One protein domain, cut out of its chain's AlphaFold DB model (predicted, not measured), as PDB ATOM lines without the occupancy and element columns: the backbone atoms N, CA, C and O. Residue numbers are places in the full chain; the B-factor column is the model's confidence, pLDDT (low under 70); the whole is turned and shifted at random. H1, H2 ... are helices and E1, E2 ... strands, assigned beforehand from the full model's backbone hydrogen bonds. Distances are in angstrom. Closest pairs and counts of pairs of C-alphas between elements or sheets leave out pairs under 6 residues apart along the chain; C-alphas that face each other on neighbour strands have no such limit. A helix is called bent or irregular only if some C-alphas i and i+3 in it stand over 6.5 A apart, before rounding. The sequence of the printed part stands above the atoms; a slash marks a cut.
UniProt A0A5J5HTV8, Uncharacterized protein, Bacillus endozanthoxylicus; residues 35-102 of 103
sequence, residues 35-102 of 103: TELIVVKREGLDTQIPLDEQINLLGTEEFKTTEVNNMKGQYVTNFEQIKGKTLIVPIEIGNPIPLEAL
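Overview. This is residues 35 to 102 of the 103 residues of an uncharacterized protein of Bacillus endozanthoxylicus (UniProt A0A5J5HTV8). A two-stranded antiparallel ribbon, E1 and E2, runs along one side of a body made largely of loops, with H2 at one end of the ribbon and H1 at the other. On the E1 side of the ribbon lie the short H3 and the unnamed stretch of residues 83 to 102, which winds through the rest of the body. The printed part has 68 residues, with three named helices and two named strands in the order E1, H1, E2, H2, H3; the class is mixed, helices and strands, and under half of the residues, 30, are in named elements. The whole is compact, with a radius of gyration of the C-alphas of 11.1 A, and elongated, spanning 32 by 20 by 19 A.

Along the chain. Find C-alpha 35 at (12.550, -40.881, -44.600); from there E1 runs through residues 35 to 40, 16.1 A long. Its partner E2, residues 58 to 64, starts at C-alpha 58 at (27.641, -38.010, -39.063) and is 19.4 A long. Just before E2 look for H1, residues 51 to 57, 8.9 A long; it is irregular, with C-alphas 53 and 56 lying 8.2 A apart. Just after E2 comes H2, residues 65 to 70, 8.7 A long. H3, residues 79 to 82, is 5.5 A long and ends at C-alpha 82 at (21.209, -32.891, -32.142).

Arrangement. Begin with E1 and E2, antiparallel neighbours whose directions stand at 143 degrees. The C-alphas of residues 36 and 62 face each other at 4.5 A. Look at N 35 and O 63, 2.8 A apart, and at N 59 and O 39, 3.0 A apart; both pairs are within hydrogen-bond range. At one end of E1 the closest C-alphas of E1 and H2 are those of Thr 35 and Thr 65, 5.1 A apart. At its other end the closest C-alphas of E1 and H1 are those of Val 40 and Leu 57, 6.2 A apart. H1 and H3 only just touch, with 3 pairs of C-alphas within 8 A; the closest are those of Leu 51 and Ile 82, 6.0 A apart. H2 is apart from H1 and from H3, and E2 is apart from H3. In H2 every O i to N i+4 pair is within hydrogen-bond range; in H1 1 of 3 is, beside 2 of 4 O i to N i+3 pairs, and H3 is too short for an O i to N i+4 pair.

Size, cuts and confidence. The C-alphas of Gln 48 and Thr 66 are the two farthest apart, at 32.6 A. The printed part runs from residue 35 to residue 102 and has no cut. The links from H1 to E2 and from E2 to H2 are tight, those from E1 to H1 and from H2 to H3 are short, and no link is long. The mean pLDDT of the printed part is 94.3, and no printed residue is under 70.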
ATOM      1  N   THR A  35      12.188 -41.632 -45.798       91.62
ATOM      2  CA  THR A  35      12.550 -40.881 -44.600       91.62
ATOM      3  C   THR A  35      14.068 -40.772 -44.527       91.62
ATOM      4  O   THR A  35      14.764 -41.786 -44.488       91.62
ATOM      5  N   GLU A  36      14.588 -39.549 -44.477       95.25
ATOM      6  CA  GLU A  36      16.005 -39.300 -44.201       95.25
ATOM      7  C   GLU A  36      16.275 -39.354 -42.693       95.25
ATOM      8  O   GLU A  36      15.620 -38.662 -41.907       95.25
ATOM      9  N   LEU A  37      17.251 -40.168 -42.289       96.94
ATOM     10  CA  LEU A  37      17.714 -40.279 -40.907       96.94
ATOM     11  C   LEU A  37      19.173 -39.844 -40.786       96.94
ATOM     12  O   LEU A  37      19.977 -40.057 -41.694       96.94
ATOM     13  N   ILE A  38      19.537 -39.285 -39.631       96.88
ATOM     14  CA  ILE A  38      20.935 -39.020 -39.282       96.88
ATOM     15  C   ILE A  38      21.579 -40.310 -38.771       96.88
ATOM     16  O   ILE A  38      21.100 -40.910 -37.809       96.88
ATOM     17  N   VAL A  39      22.690 -40.704 -39.391       96.94
ATOM     18  CA  VAL A  39      23.452 -41.924 -39.094       96.94
ATOM     19  C   VAL A  39      24.902 -41.611 -38.729       96.94
ATOM     20  O   VAL A  39      25.459 -40.582 -39.125       96.94
ATOM     21  N   VAL A  40      25.547 -42.541 -38.025       96.38
ATOM     22  CA  VAL A  40      26.994 -42.499 -37.770       96.38
ATOM     23  C   VAL A  40      27.739 -43.016 -39.001       96.38
ATOM     24  O   VAL A  40      27.579 -44.166 -39.394       96.38
ATOM     25  N   LYS A  41      28.576 -42.184 -39.626       95.75
ATOM     26  CA  LYS A  41      29.320 -42.536 -40.850       95.75
ATOM     27  C   LYS A  41      30.749 -43.001 -40.584       95.75
ATOM     28  O   LYS A  41      31.355 -43.619 -41.458       95.75
ATOM     29  N   ARG A  42      31.323 -42.637 -39.437       93.44
ATOM     30  CA  ARG A  42      32.740 -42.864 -39.117       93.44
ATOM     31  C   ARG A  42      32.921 -43.220 -37.646       93.44
ATOM     32  O   ARG A  42      32.116 -42.827 -36.809       93.44
ATOM     33  N   GLU A  43      33.999 -43.939 -37.352       90.75
ATOM     34  CA  GLU A  43      34.420 -44.228 -35.978       90.75
ATOM     35  C   GLU A  43      34.848 -42.956 -35.238       90.75
ATOM     36  O   GLU A  43      35.161 -41.933 -35.851       90.75
ATOM     37  N   GLY A  44      34.929 -43.059 -33.910       89.31
ATOM     38  CA  GLY A  44      35.488 -42.008 -33.058       89.31
ATOM     39  C   GLY A  44      34.466 -41.011 -32.519       89.31
ATOM     40  O   GLY A  44      34.865 -39.962 -32.031       89.31
ATOM     41  N   LEU A  45      33.173 -41.333 -32.598       92.38
ATOM     42  CA  LEU A  45      32.117 -40.539 -31.982       92.38
ATOM     43  C   LEU A  45      32.263 -40.577 -30.450       92.38
ATOM     44  O   LEU A  45      32.131 -41.643 -29.842       92.38
ATOM     45  N   ASP A  46      32.535 -39.431 -29.825       93.62
ATOM     46  CA  ASP A  46      32.642 -39.327 -28.367       93.62
ATOM     47  C   ASP A  46      31.290 -38.946 -27.758       93.62
ATOM     48  O   ASP A  46      30.706 -37.911 -28.083       93.62
ATOM     49  N   THR A  47      30.807 -39.775 -26.832       94.25
ATOM     50  CA  THR A  47      29.551 -39.562 -26.102       94.25
ATOM     51  C   THR A  47      29.564 -38.336 -25.184       94.25
ATOM     52  O   THR A  47      28.503 -37.851 -24.810       94.25
ATOM     53  N   GLN A  48      30.739 -37.827 -24.804       94.69
ATOM     54  CA  GLN A  48      30.878 -36.678 -23.902       94.69
ATOM     55  C   GLN A  48      30.917 -35.332 -24.633       94.69
ATOM     56  O   GLN A  48      30.780 -34.291 -23.990       94.69
ATOM     57  N   ILE A  49      31.103 -35.343 -25.953       95.94
ATOM     58  CA  ILE A  49      31.198 -34.138 -26.779       95.94
ATOM     59  C   ILE A  49      29.853 -33.915 -27.488       95.94
ATOM     60  O   ILE A  49      29.238 -34.886 -27.944       95.94
ATOM     61  N   PRO A  50      29.368 -32.663 -27.601       96.69
ATOM     62  CA  PRO A  50      28.165 -32.365 -28.368       96.69
ATOM     63  C   PRO A  50      28.244 -32.889 -29.809       96.69
ATOM     64  O   PRO A  50      29.276 -32.806 -30.477       96.69
ATOM     65  N   LEU A  51      27.144 -33.451 -30.303       95.88
ATOM     66  CA  LEU A  51      27.081 -34.061 -31.630       95.88
ATOM     67  C   LEU A  51      27.236 -33.035 -32.758       95.88
ATOM     68  O   LEU A  51      27.773 -33.368 -33.813       95.88
ATOM     69  N   ASP A  52      26.811 -31.790 -32.541       94.81
ATOM     70  CA  ASP A  52      26.992 -30.695 -33.494       94.81
ATOM     71  C   ASP A  52      28.460 -30.283 -33.674       94.81
ATOM     72  O   ASP A  52      28.842 -29.835 -34.755       94.81
ATOM     73  N   GLU A  53      29.310 -30.523 -32.675       96.56
ATOM     74  CA  GLU A  53      30.764 -30.337 -32.783       96.56
ATOM     75  C   GLU A  53      31.455 -31.496 -33.530       96.56
ATOM     76  O   GLU A  53      32.601 -31.367 -33.960       96.56
ATOM     77  N   GLN A  54      30.746 -32.613 -33.730       94.88
ATOM     78  CA  GLN A  54      31.246 -33.846 -34.352       94.88
ATOM     79  C   GLN A  54      30.473 -34.224 -35.631       94.88
ATOM     80  O   GLN A  54      30.485 -35.382 -36.057       94.88
ATOM     81  N   ILE A  55      29.812 -33.257 -36.284       94.25
ATOM     82  CA  ILE A  55      29.003 -33.471 -37.505       94.25
ATOM     83  C   ILE A  55      29.789 -34.154 -38.631       94.25
ATOM     84  O   ILE A  55      29.213 -34.881 -39.432       94.25
ATOM     85  N   ASN A  56      31.109 -33.978 -38.687       94.88
ATOM     86  CA  ASN A  56      31.983 -34.637 -39.661       94.88
ATOM     87  C   ASN A  56      32.018 -36.176 -39.541       94.88
ATOM     88  O   ASN A  56      32.513 -36.842 -40.457       94.88
ATOM     89  N   LEU A  57      31.543 -36.732 -38.423       95.75
ATOM     90  CA  LEU A  57      31.389 -38.170 -38.187       95.75
ATOM     91  C   LEU A  57      29.972 -38.669 -38.508       95.75
ATOM     92  O   LEU A  57      29.731 -39.877 -38.499       95.75
ATOM     93  N   LEU A  58      29.053 -37.754 -38.814       96.44
ATOM     94  CA  LEU A  58      27.641 -38.010 -39.063       96.44
ATOM     95  C   LEU A  58      27.289 -37.768 -40.536       96.44
ATOM     96  O   LEU A  58      28.031 -37.142 -41.294       96.44
ATOM     97  N   GLY A  59      26.132 -38.265 -40.954       95.88
ATOM     98  CA  GLY A  59      25.563 -37.978 -42.265       95.88
ATOM     99  C   GLY A  59      24.084 -38.325 -42.317       95.88
ATOM    100  O   GLY A  59      23.546 -38.867 -41.359       95.88
ATOM    101  N   THR A  60      23.440 -38.027 -43.438       96.00
ATOM    102  CA  THR A  60      22.080 -38.485 -43.730       96.00
ATOM    103  C   THR A  60      22.116 -39.781 -44.541       96.00
ATOM    104  O   THR A  60      23.017 -39.997 -45.362       96.00
ATOM    105  N   GLU A  61      21.150 -40.660 -44.294       95.00
ATOM    106  CA  GLU A  61      20.824 -41.800 -45.152       95.00
ATOM    107  C   GLU A  61      19.317 -41.874 -45.380       95.00
ATOM    108  O   GLU A  61      18.521 -41.582 -44.489       95.00
ATOM    109  N   GLU A  62      18.947 -42.254 -46.599       93.62
ATOM    110  CA  GLU A  62      17.565 -42.461 -47.011       93.62
ATOM    111  C   GLU A  62      17.120 -43.879 -46.653       93.62
ATOM    112  O   GLU A  62      17.708 -44.865 -47.102       93.62
ATOM    113  N   PHE A  63      16.038 -43.977 -45.890       91.56
ATOM    114  CA  PHE A  63      15.375 -45.232 -45.560       91.56
ATOM    115  C   PHE A  63      13.963 -45.222 -46.123       91.56
ATOM    116  O   PHE A  63      13.319 -44.176 -46.224       91.56
ATOM    117  N   LYS A  64      13.417 -46.398 -46.433       91.12
ATOM    118  CA  LYS A  64      11.979 -46.496 -46.709       91.12
ATOM    119  C   LYS A  64      11.218 -46.143 -45.434       91.12
ATOM    120  O   LYS A  64      11.485 -46.734 -44.390       91.12
ATOM    121  N   THR A  65      10.218 -45.268 -45.506       88.75
ATOM    122  CA  THR A  65       9.406 -44.890 -44.332       88.75
ATOM    123  C   THR A  65       8.793 -46.120 -43.649       88.75
ATOM    124  O   THR A  65       8.723 -46.205 -42.426       88.75
ATOM    125  N   THR A  66       8.402 -47.133 -44.429       88.69
ATOM    126  CA  THR A  66       7.902 -48.414 -43.904       88.69
ATOM    127  C   THR A  66       8.946 -49.191 -43.104       88.69
ATOM    128  O   THR A  66       8.591 -49.848 -42.130       88.69
ATOM    129  N   GLU A  67      10.221 -49.114 -43.479       90.00
ATOM    130  CA  GLU A  67      11.320 -49.718 -42.731       90.00
ATOM    131  C   GLU A  67      11.518 -48.992 -41.404       90.00
ATOM    132  O   GLU A  67      11.496 -49.641 -40.364       90.00
ATOM    133  N   VAL A  68      11.583 -47.655 -41.426       90.81
ATOM    134  CA  VAL A  68      11.703 -46.823 -40.216       90.81
ATOM    135  C   VAL A  68      10.547 -47.077 -39.245       90.81
ATOM    136  O   VAL A  68      10.778 -47.243 -38.052       90.81
ATOM    137  N   ASN A  69       9.314 -47.209 -39.743       89.00
ATOM    138  CA  ASN A  69       8.146 -47.542 -38.917       89.00
ATOM    139  C   ASN A  69       8.227 -48.932 -38.261       89.00
ATOM    140  O   ASN A  69       7.573 -49.169 -37.246       89.00
ATOM    141  N   ASN A  70       9.001 -49.852 -38.842       90.19
ATOM    142  CA  ASN A  70       9.251 -51.179 -38.279       90.19
ATOM    143  C   ASN A  70      10.477 -51.206 -37.349       90.19
ATOM    144  O   ASN A  70      10.657 -52.179 -36.608       90.19
ATOM    145  N   MET A  71      11.319 -50.169 -37.373       90.75
ATOM    146  CA  MET A  71      12.417 -50.009 -36.425       90.75
ATOM    147  C   MET A  71      11.872 -49.669 -35.029       90.75
ATOM    148  O   MET A  71      10.788 -49.108 -34.866       90.75
ATOM    149  N   LYS A  72      12.613 -50.035 -33.979       88.94
ATOM    150  CA  LYS A  72      12.188 -49.766 -32.600       88.94
ATOM    151  C   LYS A  72      12.591 -48.355 -32.183       88.94
ATOM    152  O   LYS A  72      13.767 -48.105 -31.956       88.94
ATOM    153  N   GLY A  73      11.598 -47.496 -31.973       90.88
ATOM    154  CA  GLY A  73      11.790 -46.163 -31.402       90.88
ATOM    155  C   GLY A  73      11.648 -45.049 -32.432       90.88
ATOM    156  O   GLY A  73      11.101 -45.244 -33.514       90.88
ATOM    157  N   GLN A  74      12.096 -43.855 -32.055       94.75
ATOM    158  CA  GLN A  74      12.118 -42.681 -32.926       94.75
ATOM    159  C   GLN A  74      13.562 -42.269 -33.186       94.75
ATOM    160  O   GLN A  74      14.405 -42.365 -32.294       94.75
ATOM    161  N   TYR A  75      13.826 -41.778 -34.391       96.94
ATOM    162  CA  TYR A  75      15.171 -41.473 -34.863       96.94
ATOM    163  C   TYR A  75      15.308 -40.000 -35.229       96.94
ATOM    164  O   TYR A  75      14.328 -39.318 -35.534       96.94
ATOM    165  N   VAL A  76      16.543 -39.517 -35.176       96.81
ATOM    166  CA  VAL A  76      16.906 -38.167 -35.597       96.81
ATOM    167  C   VAL A  76      16.759 -38.063 -37.114       96.81
ATOM    168  O   VAL A  76      17.351 -38.850 -37.849       96.81
ATOM    169  N   THR A  77      16.018 -37.062 -37.582       95.94
ATOM    170  CA  THR A  77      15.776 -36.804 -39.013       95.94
ATOM    171  C   THR A  77      16.469 -35.542 -39.513       95.94
ATOM    172  O   THR A  77      16.542 -35.304 -40.713       95.94
ATOM    173  N   ASN A  78      16.976 -34.693 -38.613       95.25
ATOM    174  CA  ASN A  78      17.695 -33.479 -38.987       95.25
ATOM    175  C   ASN A  78      18.731 -33.067 -37.933       95.25
ATOM    176  O   ASN A  78      18.619 -33.400 -36.755       95.25
ATOM    177  N   PHE A  79      19.729 -32.291 -38.360       94.19
ATOM    178  CA  PHE A  79      20.831 -31.855 -37.501       94.19
ATOM    179  C   PHE A  79      20.430 -30.846 -36.410       94.19
ATOM    180  O   PHE A  79      21.110 -30.753 -35.391       94.19
ATOM    181  N   GLU A  80      19.319 -30.117 -36.553       95.00
ATOM    182  CA  GLU A  80      18.876 -29.190 -35.501       95.00
ATOM    183  C   GLU A  80      18.441 -29.939 -34.229       95.00
ATOM    184  O   GLU A  80      18.594 -29.419 -33.125       95.00
ATOM    185  N   GLN A  81      17.970 -31.186 -34.352       95.25
ATOM    186  CA  GLN A  81      17.589 -32.025 -33.207       95.25
ATOM    187  C   GLN A  81      18.775 -32.447 -32.326       95.25
ATOM    188  O   GLN A  81      18.568 -32.768 -31.155       95.25
ATOM    189  N   ILE A  82      20.000 -32.451 -32.863       95.94
ATOM    190  CA  ILE A  82      21.209 -32.891 -32.142       95.94
ATOM    191  C   ILE A  82      22.080 -31.727 -31.658       95.94
ATOM    192  O   ILE A  82      23.122 -31.945 -31.045       95.94
ATOM    193  N   LYS A  83      21.664 -30.488 -31.919       95.56
ATOM    194  CA  LYS A  83      22.426 -29.292 -31.571       95.56
ATOM    195  C   LYS A  83      22.599 -29.150 -30.058       95.56
ATOM    196  O   LYS A  83      21.613 -29.093 -29.320       95.56
ATOM    197  N   GLY A  84      23.847 -29.094 -29.595       95.88
ATOM    198  CA  GLY A  84      24.207 -29.059 -28.180       95.88
ATOM    199  C   GLY A  84      23.873 -30.344 -27.415       95.88
ATOM    200  O   GLY A  84      23.914 -30.334 -26.184       95.88
ATOM    201  N   LYS A  85      23.495 -31.429 -28.106       97.19
ATOM    202  CA  LYS A  85      23.133 -32.713 -27.495       97.19
ATOM    203  C   LYS A  85      24.317 -33.655 -27.463       97.19
ATOM    204  O   LYS A  85      25.091 -33.728 -28.409       97.19
ATOM    205  N   THR A  86      24.406 -34.413 -26.382       97.00
ATOM    206  CA  THR A  86      25.389 -35.491 -26.219       97.00
ATOM    207  C   THR A  86      24.702 -36.845 -26.329       97.00
ATOM    208  O   THR A  86      23.475 -36.931 -26.228       97.00
ATOM    209  N   LEU A  87      25.480 -37.907 -26.531       96.12
ATOM    210  CA  LEU A  87      24.948 -39.264 -26.506       96.12
ATOM    211  C   LEU A  87      25.059 -39.870 -25.111       96.12
ATOM    212  O   LEU A  87      26.083 -39.746 -24.447       96.12
ATOM    213  N   ILE A  88      24.029 -40.593 -24.681       96.06
ATOM    214  CA  ILE A  88      24.079 -41.371 -23.432       96.06
ATOM    215  C   ILE A  88      24.692 -42.759 -23.619       96.06
ATOM    216  O   ILE A  88      25.119 -43.374 -22.644       96.06
ATOM    217  N   VAL A  89      24.715 -43.256 -24.857       93.38
ATOM    218  CA  VAL A  89      25.262 -44.561 -25.237       93.38
ATOM    219  C   VAL A  89      26.000 -44.451 -26.573       93.38
ATOM    220  O   VAL A  89      25.606 -43.645 -27.416       93.38
ATOM    221  N   PRO A  90      27.058 -45.250 -26.793       92.94
ATOM    222  CA  PRO A  90      27.709 -45.315 -28.095       92.94
ATOM    223  C   PRO A  90      26.754 -45.892 -29.148       92.94
ATOM    224  O   PRO A  90      26.001 -46.825 -28.870       92.94
ATOM    225  N   ILE A  91      26.815 -45.345 -30.364       93.94
ATOM    226  CA  ILE A  91      26.051 -45.802 -31.530       93.94
ATOM    227  C   ILE A  91      27.042 -46.338 -32.566       93.94
ATOM    228  O   ILE A  91      28.047 -45.694 -32.860       93.94
ATOM    229  N   GLU A  92      26.777 -47.532 -33.093       93.81
ATOM    230  CA  GLU A  92      27.634 -48.164 -34.101       93.81
ATOM    231  C   GLU A  92      27.558 -47.446 -35.459       93.81
ATOM    232  O   GLU A  92      26.561 -46.803 -35.793       93.81
ATOM    233  N   ILE A  93      28.610 -47.589 -36.270       95.69
ATOM    234  CA  ILE A  93      28.634 -47.057 -37.639       95.69
ATOM    235  C   ILE A  93      27.524 -47.691 -38.476       95.69
ATOM    236  O   ILE A  93      27.280 -48.891 -38.401       95.69
ATOM    237  N   GLY A  94      26.900 -46.878 -39.322       93.19
ATOM    238  CA  GLY A  94      25.810 -47.272 -40.207       93.19
ATOM    239  C   GLY A  94      24.446 -47.241 -39.526       93.19
ATOM    240  O   GLY A  94      23.435 -47.296 -40.216       93.19
ATOM    241  N   ASN A  95      24.393 -47.095 -38.198       94.56
ATOM    242  CA  ASN A  95      23.125 -47.050 -37.485       94.56
ATOM    243  C   ASN A  95      22.587 -45.615 -37.364       94.56
ATOM    244  O   ASN A  95      23.360 -44.671 -37.136       94.56
ATOM    245  N   PRO A  96      21.258 -45.435 -37.482       96.56
ATOM    246  CA  PRO A  96      20.605 -44.160 -37.232       96.56
ATOM    247  C   PRO A  96      20.627 -43.812 -35.746       96.56
ATOM    248  O   PRO A  96      20.529 -44.689 -34.885       96.56
ATOM    249  N   ILE A  97      20.724 -42.519 -35.441       96.50
ATOM    250  CA  ILE A  97      20.755 -42.020 -34.065       96.50
ATOM    251  C   ILE A  97      19.332 -42.050 -33.483       96.50
ATOM    252  O   ILE A  97      18.457 -41.339 -33.989       96.50
ATOM    253  N   PRO A  98      19.069 -42.822 -32.412       96.56
ATOM    254  CA  PRO A  98      17.781 -42.797 -31.726       96.56
ATOM    255  C   PRO A  98      17.608 -41.488 -30.945       96.56
ATOM    256  O   PRO A  98      18.543 -41.030 -30.288       96.56
ATOM    257  N   LEU A  99      16.404 -40.914 -30.927       96.38
ATOM    258  CA  LEU A  99      16.108 -39.718 -30.119       96.38
ATOM    259  C   LEU A  99      16.292 -39.972 -28.617       96.38
ATOM    260  O   LEU A  99      16.712 -39.083 -27.885       96.38
ATOM    261  N   GLU A 100      16.016 -41.193 -28.161       95.62
ATOM    262  CA  GLU A 100      16.221 -41.618 -26.770       95.62
ATOM    263  C   GLU A 100      17.696 -41.684 -26.358       95.62
ATOM    264  O   GLU A 100      17.998 -41.661 -25.167       95.62
ATOM    265  N   ALA A 101      18.618 -41.736 -27.325       95.19
ATOM    266  CA  ALA A 101      20.049 -41.729 -27.057       95.19
ATOM    267  C   ALA A 101      20.597 -40.312 -26.796       95.19
ATOM    268  O   ALA A 101      21.771 -40.178 -26.456       95.19
ATOM    269  N   LEU A 102      19.779 -39.264 -26.952       95.94
ATOM    270  CA  LEU A 102      20.186 -37.870 -26.780       95.94
ATOM    271  C   LEU A 102      19.974 -37.382 -25.342       95.94
ATOM    272  O   LEU A 102      18.934 -37.625 -24.728       95.94
TER     273      LEU A 102